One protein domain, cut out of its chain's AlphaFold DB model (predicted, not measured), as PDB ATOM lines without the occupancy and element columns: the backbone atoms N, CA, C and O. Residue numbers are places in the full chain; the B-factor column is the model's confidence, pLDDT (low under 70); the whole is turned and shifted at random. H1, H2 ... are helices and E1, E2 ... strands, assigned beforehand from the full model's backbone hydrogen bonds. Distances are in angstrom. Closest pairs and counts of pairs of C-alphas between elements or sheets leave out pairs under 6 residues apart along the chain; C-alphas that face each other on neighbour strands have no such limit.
ATOM      1  N   GLN A   8     -62.645 -48.293 138.953       97.38
ATOM      2  CA  GLN A   8     -63.836 -47.543 139.327       97.38
ATOM      3  C   GLN A   8     -64.264 -47.999 140.715       97.38
ATOM      4  O   GLN A   8     -64.445 -49.196 140.934       97.38
ATOM      5  N   VAL A   9     -64.415 -47.050 141.634       97.88
ATOM      6  CA  VAL A   9     -64.860 -47.316 143.005       97.88
ATOM      7  C   VAL A   9     -66.184 -46.612 143.234       97.88
ATOM      8  O   VAL A   9     -66.353 -45.456 142.851       97.88
ATOM      9  N   LYS A  10     -67.128 -47.330 143.835       98.31
ATOM     10  CA  LYS A  10     -68.446 -46.818 144.185       98.31
ATOM     11  C   LYS A  10     -68.609 -46.885 145.699       98.31
ATOM     12  O   LYS A  10     -68.589 -47.980 146.257       98.31
ATOM     13  N   PHE A  11     -68.800 -45.733 146.324       98.06
ATOM     14  CA  PHE A  11     -69.211 -45.623 147.715       98.06
ATOM     15  C   PHE A  11     -70.725 -45.443 147.742       98.06
ATOM     16  O   PHE A  11     -71.261 -44.564 147.076       98.06
ATOM     17  N   GLN A  12     -71.414 -46.335 148.444       97.56
ATOM     18  CA  GLN A  12     -72.846 -46.255 148.706       97.56
ATOM     19  C   GLN A  12     -73.035 -46.791 150.120       97.56
ATOM     20  O   GLN A  12     -73.063 -48.005 150.325       97.56
ATOM     21  N   LEU A  13     -73.028 -45.883 151.088       96.38
ATOM     22  CA  LEU A  13     -73.033 -46.191 152.512       96.38
ATOM     23  C   LEU A  13     -74.267 -45.534 153.129       96.38
ATOM     24  O   LEU A  13     -74.550 -44.384 152.824       96.38
ATOM     25  N   ASP A  14     -74.977 -46.255 153.995       92.56
ATOM     26  CA  ASP A  14     -76.096 -45.680 154.759       92.56
ATOM     27  C   ASP A  14     -75.623 -44.958 156.028       92.56
ATOM     28  O   ASP A  14     -76.352 -44.155 156.596       92.56
ATOM     29  N   TYR A  15     -74.428 -45.299 156.522       94.62
ATOM     30  CA  TYR A  15     -73.831 -44.717 157.719       94.62
ATOM     31  C   TYR A  15     -72.350 -45.093 157.815       94.62
ATOM     32  O   TYR A  15     -71.962 -46.230 157.523       94.62
ATOM     33  N   PHE A  16     -71.527 -44.172 158.308       96.62
ATOM     34  CA  PHE A  16     -70.179 -44.450 158.788       96.62
ATOM     35  C   PHE A  16     -69.815 -43.478 159.913       96.62
ATOM     36  O   PHE A  16     -70.409 -42.416 160.053       96.62
ATOM     37  N   ASN A  17     -68.853 -43.857 160.754       94.81
ATOM     38  CA  ASN A  17     -68.401 -43.019 161.866       94.81
ATOM     39  C   ASN A  17     -67.022 -42.407 161.586       94.81
ATOM     40  O   ASN A  17     -66.365 -42.738 160.601       94.81
ATOM     41  N   THR A  18     -66.532 -41.586 162.514       93.94
ATOM     42  CA  THR A  18     -65.230 -40.908 162.414       93.94
ATOM     43  C   THR A  18     -64.047 -41.853 162.165       93.94
ATOM     44  O   THR A  18     -63.105 -41.494 161.461       93.94
ATOM     45  N   SER A  19     -64.060 -43.065 162.731       96.06
ATOM     46  CA  SER A  19     -62.995 -44.049 162.486       96.06
ATOM     47  C   SER A  19     -63.050 -44.579 161.055       96.06
ATOM     48  O   SER A  19     -62.011 -44.738 160.420       96.06
ATOM     49  N   SER A  20     -64.253 -44.813 160.529       96.69
ATOM     50  CA  SER A  20     -64.463 -45.201 159.135       96.69
ATOM     51  C   SER A  20     -64.087 -44.086 158.157       96.69
ATOM     52  O   SER A  20     -63.488 -44.396 157.133       96.69
ATOM     53  N   SER A  21     -64.343 -42.810 158.482       95.62
ATOM     54  CA  SER A  21     -63.941 -41.665 157.644       95.62
ATOM     55  C   SER A  21     -62.439 -41.662 157.364       95.62
ATOM     56  O   SER A  21     -62.027 -41.443 156.230       95.62
ATOM     57  N   LYS A  22     -61.613 -41.988 158.370       96.19
ATOM     58  CA  LYS A  22     -60.153 -42.097 158.195       96.19
ATOM     59  C   LYS A  22     -59.778 -43.176 157.186       96.19
ATOM     60  O   LYS A  22     -58.976 -42.930 156.298       96.19
ATOM     61  N   VAL A  23     -60.404 -44.347 157.284       97.25
ATOM     62  CA  VAL A  23     -60.140 -45.462 156.363       97.25
ATOM     63  C   VAL A  23     -60.615 -45.133 154.944       97.25
ATOM     64  O   VAL A  23     -59.949 -45.491 153.977       97.25
ATOM     65  N   ILE A  24     -61.750 -44.443 154.802       97.75
ATOM     66  CA  ILE A  24     -62.238 -43.964 153.502       97.75
ATOM     67  C   ILE A  24     -61.227 -42.984 152.898       97.75
ATOM     68  O   ILE A  24     -60.854 -43.152 151.739       97.75
ATOM     69  N   MET A  25     -60.717 -42.039 153.692       96.69
ATOM     70  CA  MET A  25     -59.687 -41.102 153.245       96.69
ATOM     71  C   MET A  25     -58.395 -41.819 152.831       96.69
ATOM     72  O   MET A  25     -57.880 -41.564 151.750       96.69
ATOM     73  N   ASP A  26     -57.930 -42.808 153.601       97.88
ATOM     74  CA  ASP A  26     -56.747 -43.609 153.248       97.88
ATOM     75  C   ASP A  26     -56.917 -44.344 151.897       97.88
ATOM     76  O   ASP A  26     -55.967 -44.493 151.110       97.88
ATOM     77  N   ILE A  27     -58.138 -44.814 151.605       98.00
ATOM     78  CA  ILE A  27     -58.487 -45.418 150.313       98.00
ATOM     79  C   ILE A  27     -58.441 -44.358 149.209       98.00
ATOM     80  O   ILE A  27     -57.815 -44.597 148.174       98.00
ATOM     81  N   LEU A  28     -59.070 -43.201 149.418       98.25
ATOM     82  CA  LEU A  28     -59.087 -42.098 148.454       98.25
ATOM     83  C   LEU A  28     -57.670 -41.590 148.146       98.25
ATOM     84  O   LEU A  28     -57.313 -41.483 146.973       98.25
ATOM     85  N   ASP A  29     -56.814 -41.431 149.154       97.88
ATOM     86  CA  ASP A  29     -55.399 -41.071 149.007       97.88
ATOM     87  C   ASP A  29     -54.621 -42.094 148.173       97.88
ATOM     88  O   ASP A  29     -53.749 -41.759 147.365       97.88
ATOM     89  N   SER A  30     -54.924 -43.379 148.353       97.88
ATOM     90  CA  SER A  30     -54.304 -44.451 147.571       97.88
ATOM     91  C   SER A  30     -54.746 -44.406 146.104       97.88
ATOM     92  O   SER A  30     -53.931 -44.620 145.199       97.88
ATOM     93  N   LEU A  31     -56.017 -44.083 145.851       98.00
ATOM     94  CA  LEU A  31     -56.556 -43.874 144.506       98.00
ATOM     95  C   LEU A  31     -55.977 -42.610 143.853       98.00
ATOM     96  O   LEU A  31     -55.649 -42.649 142.665       98.00
ATOM     97  N   GLN A  32     -55.772 -41.537 144.618       98.00
ATOM     98  CA  GLN A  32     -55.114 -40.311 144.163       98.00
ATOM     99  C   GLN A  32     -53.674 -40.590 143.728       98.00
ATOM    100  O   GLN A  32     -53.304 -40.304 142.593       98.00
ATOM    101  N   LYS A  33     -52.884 -41.291 144.551       97.56
ATOM    102  CA  LYS A  33     -51.517 -41.709 144.181       97.56
ATOM    103  C   LYS A  33     -51.494 -42.553 142.906       97.56
ATOM    104  O   LYS A  33     -50.568 -42.455 142.099       97.56
ATOM    105  N   TYR A  34     -52.501 -43.408 142.709       96.81
ATOM    106  CA  TYR A  34     -52.639 -44.174 141.473       96.81
ATOM    107  C   TYR A  34     -52.920 -43.269 140.267       96.81
ATOM    108  O   TYR A  34     -52.306 -43.465 139.212       96.81
ATOM    109  N   HIS A  35     -53.813 -42.289 140.438       96.88
ATOM    110  CA  HIS A  35     -54.148 -41.273 139.443       96.88
ATOM    111  C   HIS A  35     -52.926 -40.454 139.021       96.88
ATOM    112  O   HIS A  35     -52.626 -40.391 137.827       96.88
ATOM    113  N   ASP A  36     -52.172 -39.936 139.993       96.50
ATOM    114  CA  ASP A  36     -50.987 -39.092 139.785       96.50
ATOM    115  C   ASP A  36     -49.909 -39.795 138.958       96.50
ATOM    116  O   ASP A  36     -49.176 -39.183 138.186       96.50
ATOM    117  N   GLN A  37     -49.849 -41.123 139.050       95.94
ATOM    118  CA  GLN A  37     -48.968 -41.957 138.240       95.94
ATOM    119  C   GLN A  37     -49.610 -42.373 136.897       95.94
ATOM    120  O   GLN A  37     -49.405 -43.504 136.434       95.94
ATOM    121  N   ASN A  38     -50.444 -41.511 136.310       94.81
ATOM    122  CA  ASN A  38     -51.202 -41.721 135.069       94.81
ATOM    123  C   ASN A  38     -52.151 -42.936 135.085       94.81
ATOM    124  O   ASN A  38     -52.498 -43.490 134.035       94.81
ATOM    125  N   GLY A  39     -52.573 -43.379 136.270       95.88
ATOM    126  CA  GLY A  39     -53.611 -44.390 136.420       95.88
ATOM    127  C   GLY A  39     -54.991 -43.833 136.070       95.88
ATOM    128  O   GLY A  39     -55.322 -42.687 136.372       95.88
ATOM    129  N   LYS A  40     -55.828 -44.651 135.429       96.50
ATOM    130  CA  LYS A  40     -57.218 -44.277 135.136       96.50
ATOM    131  C   LYS A  40     -58.102 -44.702 136.300       96.50
ATOM    132  O   LYS A  40     -58.360 -45.894 136.453       96.50
ATOM    133  N   VAL A  41     -58.564 -43.733 137.082       97.44
ATOM    134  CA  VAL A  41     -59.463 -43.947 138.217       97.44
ATOM    135  C   VAL A  41     -60.696 -43.052 138.110       97.44
ATOM    136  O   VAL A  41     -60.618 -41.964 137.540       97.44
ATOM    137  N   LYS A  42     -61.826 -43.528 138.632       97.75
ATOM    138  CA  LYS A  42     -63.035 -42.737 138.869       97.75
ATOM    139  C   LYS A  42     -63.680 -43.164 140.187       97.75
ATOM    140  O   LYS A  42     -63.865 -44.364 140.409       97.75
ATOM    141  N   VAL A  43     -64.044 -42.198 141.019       98.56
ATOM    142  CA  VAL A  43     -64.838 -42.409 142.234       98.56
ATOM    143  C   VAL A  43     -66.278 -41.969 141.981       98.56
ATOM    144  O   VAL A  43     -66.514 -40.940 141.353       98.56
ATOM    145  N   LEU A  44     -67.234 -42.780 142.431       98.62
ATOM    146  CA  LEU A  44     -68.661 -42.472 142.448       98.62
ATOM    147  C   LEU A  44     -69.149 -42.503 143.899       98.62
ATOM    148  O   LEU A  44     -69.146 -43.570 144.517       98.62
ATOM    149  N   TRP A  45     -69.561 -41.354 144.418       98.56
ATOM    150  CA  TRP A  45     -70.131 -41.182 145.749       98.56
ATOM    151  C   TRP A  45     -71.650 -41.100 145.647       98.56
ATOM    152  O   TRP A  45     -72.194 -40.144 145.092       98.56
ATOM    153  N   LEU A  46     -72.326 -42.146 146.121       98.56
ATOM    154  CA  LEU A  46     -73.777 -42.232 146.136       98.56
ATOM    155  C   LEU A  46     -74.339 -41.925 147.517       98.56
ATOM    156  O   LEU A  46     -73.944 -42.552 148.499       98.56
ATOM    157  N   TYR A  47     -75.340 -41.058 147.535       98.44
ATOM    158  CA  TYR A  47     -76.097 -40.651 148.714       98.44
ATOM    159  C   TYR A  47     -77.593 -40.629 148.377       98.44
ATOM    160  O   TYR A  47     -77.955 -40.622 147.200       98.44
ATOM    161  N   LYS A  48     -78.466 -40.697 149.384       98.00
ATOM    162  CA  LYS A  48     -79.916 -40.575 149.160       98.00
ATOM    163  C   LYS A  48     -80.267 -39.113 148.914       98.00
ATOM    164  O   LYS A  48     -79.603 -38.241 149.456       98.00
ATOM    165  N   GLU A  49     -81.307 -38.843 148.126       96.94
ATOM    166  CA  GLU A  49     -81.748 -37.463 147.843       96.94
ATOM    167  C   GLU A  49     -82.071 -36.625 149.093       96.94
ATOM    168  O   GLU A  49     -82.033 -35.404 149.013       96.94
ATOM    169  N   ASP A  50     -82.398 -37.259 150.221       97.31
ATOM    170  CA  ASP A  50     -82.730 -36.619 151.498       97.31
ATOM    171  C   ASP A  50     -81.591 -36.650 152.536       97.31
ATOM    172  O   ASP A  50     -81.804 -36.278 153.690       97.31
ATOM    173  N   ASP A  51     -80.397 -37.101 152.146       97.75
ATOM    174  CA  ASP A  51     -79.230 -37.246 153.023       97.75
ATOM    175  C   ASP A  51     -78.169 -36.175 152.713       97.75
ATOM    176  O   ASP A  51     -77.125 -36.447 152.108       97.75
ATOM    177  N   ASP A  52     -78.477 -34.938 153.114       97.12
ATOM    178  CA  ASP A  52     -77.622 -33.760 152.912       97.12
ATOM    179  C   ASP A  52     -76.250 -33.919 153.599       97.12
ATOM    180  O   ASP A  52     -75.224 -33.550 153.026       97.12
ATOM    181  N   ASP A  53     -76.204 -34.545 154.783       96.62
ATOM    182  CA  ASP A  53     -74.961 -34.791 155.533       96.62
ATOM    183  C   ASP A  53     -74.002 -35.708 154.743       96.62
ATOM    184  O   ASP A  53     -72.782 -35.493 154.689       96.62
ATOM    185  N   MET A  54     -74.541 -36.750 154.097       97.62
ATOM    186  CA  MET A  54     -73.766 -37.661 153.252       97.62
ATOM    187  C   MET A  54     -73.279 -36.984 151.967       97.62
ATOM    188  O   MET A  54     -72.182 -37.300 151.487       97.62
ATOM    189  N   GLN A  55     -74.075 -36.071 151.400       98.00
ATOM    190  CA  GLN A  55     -73.652 -35.248 150.272       98.00
ATOM    191  C   GLN A  55     -72.479 -34.350 150.672       98.00
ATOM    192  O   GLN A  55     -71.428 -34.428 150.033       98.00
ATOM    193  N   GLU A  56     -72.639 -33.557 151.735       97.88
ATOM    194  CA  GLU A  56     -71.625 -32.617 152.229       97.88
ATOM    195  C   GLU A  56     -70.313 -33.347 152.525       97.88
ATOM    196  O   GLU A  56     -69.254 -32.944 152.048       97.88
ATOM    197  N   THR A  57     -70.376 -34.512 153.177       96.75
ATOM    198  CA  THR A  57     -69.172 -35.317 153.434       96.75
ATOM    199  C   THR A  57     -68.480 -35.774 152.140       96.75
ATOM    200  O   THR A  57     -67.251 -35.831 152.059       96.75
ATOM    201  N   GLY A  58     -69.248 -36.117 151.102       97.38
ATOM    202  CA  GLY A  58     -68.696 -36.447 149.787       97.38
ATOM    203  C   GLY A  58     -68.016 -35.250 149.116       97.38
ATOM    204  O   GLY A  58     -66.981 -35.419 148.469       97.38
ATOM    205  N   GLU A  59     -68.581 -34.052 149.280       98.06
ATOM    206  CA  GLU A  59     -68.013 -32.800 148.772       98.06
ATOM    207  C   GLU A  59     -66.703 -32.472 149.497       98.06
ATOM    208  O   GLU A  59     -65.699 -32.225 148.824       98.06
ATOM    209  N   GLU A  60     -66.678 -32.589 150.829       97.38
ATOM    210  CA  GLU A  60     -65.479 -32.437 151.663       97.38
ATOM    211  C   GLU A  60     -64.365 -33.407 151.249       97.38
ATOM    212  O   GLU A  60     -63.224 -33.000 151.047       97.38
ATOM    213  N   PHE A  61     -64.674 -34.692 151.052       97.12
ATOM    214  CA  PHE A  61     -63.667 -35.639 150.567       97.12
ATOM    215  C   PHE A  61     -63.142 -35.275 149.179       97.12
ATOM    216  O   PHE A  61     -61.967 -35.498 148.884       97.12
ATOM    217  N   SER A  62     -63.997 -34.746 148.306       97.31
ATOM    218  CA  SER A  62     -63.608 -34.414 146.938       97.31
ATOM    219  C   SER A  62     -62.759 -33.145 146.835       97.31
ATOM    220  O   SER A  62     -61.977 -33.036 145.891       97.31
ATOM    221  N   SER A  63     -62.866 -32.207 147.786       96.56
ATOM    222  CA  SER A  63     -62.204 -30.897 147.690       96.56
ATOM    223  C   SER A  63     -60.679 -30.978 147.707       96.56
ATOM    224  O   SER A  63     -60.013 -30.119 147.129       96.56
ATOM    225  N   ASP A  64     -60.134 -32.028 148.324       91.06
ATOM    226  CA  ASP A  64     -58.692 -32.257 148.448       91.06
ATOM    227  C   ASP A  64     -58.122 -33.160 147.335       91.06
ATOM    228  O   ASP A  64     -56.917 -33.424 147.290       91.06
ATOM    229  N   LEU A  65     -58.967 -33.635 146.413       96.31
ATOM    230  CA  LEU A  65     -58.603 -34.609 145.385       96.31
ATOM    231  C   LEU A  65     -58.620 -33.990 143.982       96.31
ATOM    232  O   LEU A  65     -59.458 -33.161 143.641       96.31
ATOM    233  N   SER A  66     -57.707 -34.445 143.121       97.06
ATOM    234  CA  SER A  66     -57.706 -34.094 141.689       97.06
ATOM    235  C   SER A  66     -58.213 -35.228 140.798       97.06
ATOM    236  O   SER A  66     -58.486 -35.020 139.611       97.06
ATOM    237  N   LEU A  67     -58.347 -36.435 141.357       97.56
ATOM    238  CA  LEU A  67     -58.907 -37.581 140.655       97.56
ATOM    239  C   LEU A  67     -60.386 -37.346 140.289       97.56
ATOM    240  O   LEU A  67     -61.105 -36.680 141.031       97.56
ATOM    241  N   PRO A  68     -60.891 -37.929 139.182       98.19
ATOM    242  CA  PRO A  68     -62.301 -37.808 138.817       98.19
ATOM    243  C   PRO A  68     -63.235 -38.362 139.904       98.19
ATOM    244  O   PRO A  68     -63.276 -39.576 140.127       98.19
ATOM    245  N   PHE A  69     -64.008 -37.478 140.529       98.56
ATOM    246  CA  PHE A  69     -64.940 -37.780 141.613       98.56
ATOM    247  C   PHE A  69     -66.343 -37.294 141.225       98.56
ATOM    248  O   PHE A  69     -66.526 -36.136 140.863       98.56
ATOM    249  N   GLU A  70     -67.330 -38.189 141.232       98.50
ATOM    250  CA  GLU A  70     -68.723 -37.886 140.888       98.50
ATOM    251  C   GLU A  70     -69.613 -38.105 142.109       98.50
ATOM    252  O   GLU A  70     -69.667 -39.217 142.632       98.50
ATOM    253  N   LEU A  71     -70.333 -37.064 142.520       98.31
ATOM    254  CA  LEU A  71     -71.426 -37.154 143.482       98.31
ATOM    255  C   LEU A  71     -72.735 -37.405 142.738       98.31
ATOM    256  O   LEU A  71     -73.019 -36.742 141.738       98.31
ATOM    257  N   LYS A  72     -73.536 -38.361 143.210       98.25
ATOM    258  CA  LYS A  72     -74.823 -38.677 142.593       98.25
ATOM    259  C   LYS A  72     -75.843 -39.147 143.626       98.25
ATOM    260  O   LYS A  72     -75.609 -40.144 144.305       98.25
ATOM    261  N   SER A  73     -76.990 -38.479 143.669       97.19
ATOM    262  CA  SER A  73     -78.135 -38.926 144.456       97.19
ATOM    263  C   SER A  73     -78.840 -40.134 143.814       97.19
ATOM    264  O   SER A  73     -78.711 -40.377 142.602       97.19
ATOM    265  N   TYR A  74     -79.555 -40.919 144.619       94.00
ATOM    266  CA  TYR A  74     -80.395 -42.035 144.171       94.00
ATOM    267  C   TYR A  74     -81.672 -42.181 144.997       94.00
ATOM    268  O   TYR A  74     -81.716 -41.639 146.124       94.00
TER     269      TYR A  74
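AT A GLANCE: This is residues 8 to 74 of the 74 residues of the protein "PF09345 domain protein" of Leptospira interrogans serovar Canicola (UniProt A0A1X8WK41). A small sheet of three parallel strands makes one layer, and two helices, H1 and H2, cover one of its faces while the other face is bare. The long helix H1 approaches the sheet with its residues 24 to 35, and the shorter H2 packs over E2 and E3 along its whole length. The printed part has 67 residues, with named elements in the order E1, H1, E2, H2, E3; the sheet's order is E1, E2, E3, and the class is mixed, helices and strands. The whole is compact, with a radius of gyration of the C-alphas of 11.7 A and spans of 36 by 24 by 17 A.

HOW THE PARTS SIT: In the sheet, E2, residues 41 to 47, is the inner strand, and E1, residues 8 to 12, and E3, residues 69 to 73, are the edge strands. E1 and E2 are parallel at 13 degrees, with N 11 and O 44 within hydrogen-bond range at 2.8 A. E2 and E3 are parallel at 24 degrees, with N 70 and O 43 within hydrogen-bond range at 2.9 A. H2, residues 52 to 63, is on the sheet at a height of 9.3 A, over E2 and E3, and runs along the strands, at 8 degrees to E3 on the local plane. The closest C-alphas of H2 and E3 are those of Ser 62 and Phe 69, 6.4 A apart. H1, residues 18 to 36, is on the same face at a height of 10.8 A, over E2 and only just over E1, where 3 of its C-alphas fall. It runs along the strands, at 13 degrees to E2 on the local plane; its closest C-alphas to E2 are those of His 35 and Val 41, 6.1 A apart. H1 and H2 are close but not clearly touching, with the C-alphas of Met 25 and Phe 61 closest at 7.3 A; they run the same way at a steep tilt of 38 degrees, only just past shallow. These are two layers, helices on one face of a sheet. E1, H1, E2 and E2, H2, E3 are strand-helix-strand units, two parallel neighbour strands with a helix between, each with a right-handed crossover. Each O i to N i+4 pair in H2 is within hydrogen-bond range, and 14 of 15 in H1.

IN THESE COORDINATES: E2 is 19.9 A long from first to last C-alpha, E1 13.1 A and E3 13.5 A. H1 is 26.8 A long and H2 16.5 A. E1 begins at C-alpha 8, (-63.836, -47.543, 139.327), H1 begins at C-alpha 18, (-65.230, -40.908, 162.414), and E3 ends at C-alpha 73, (-78.135, -38.926, 144.456).

THE WHOLE: The two C-alphas farthest apart are those of Gln 37 and Asp 50, at 36.7 A. The printed part has no cut, and its four links between named elements are tight. The mean pLDDT of the printed part is 97.0, and no printed residue is under 70.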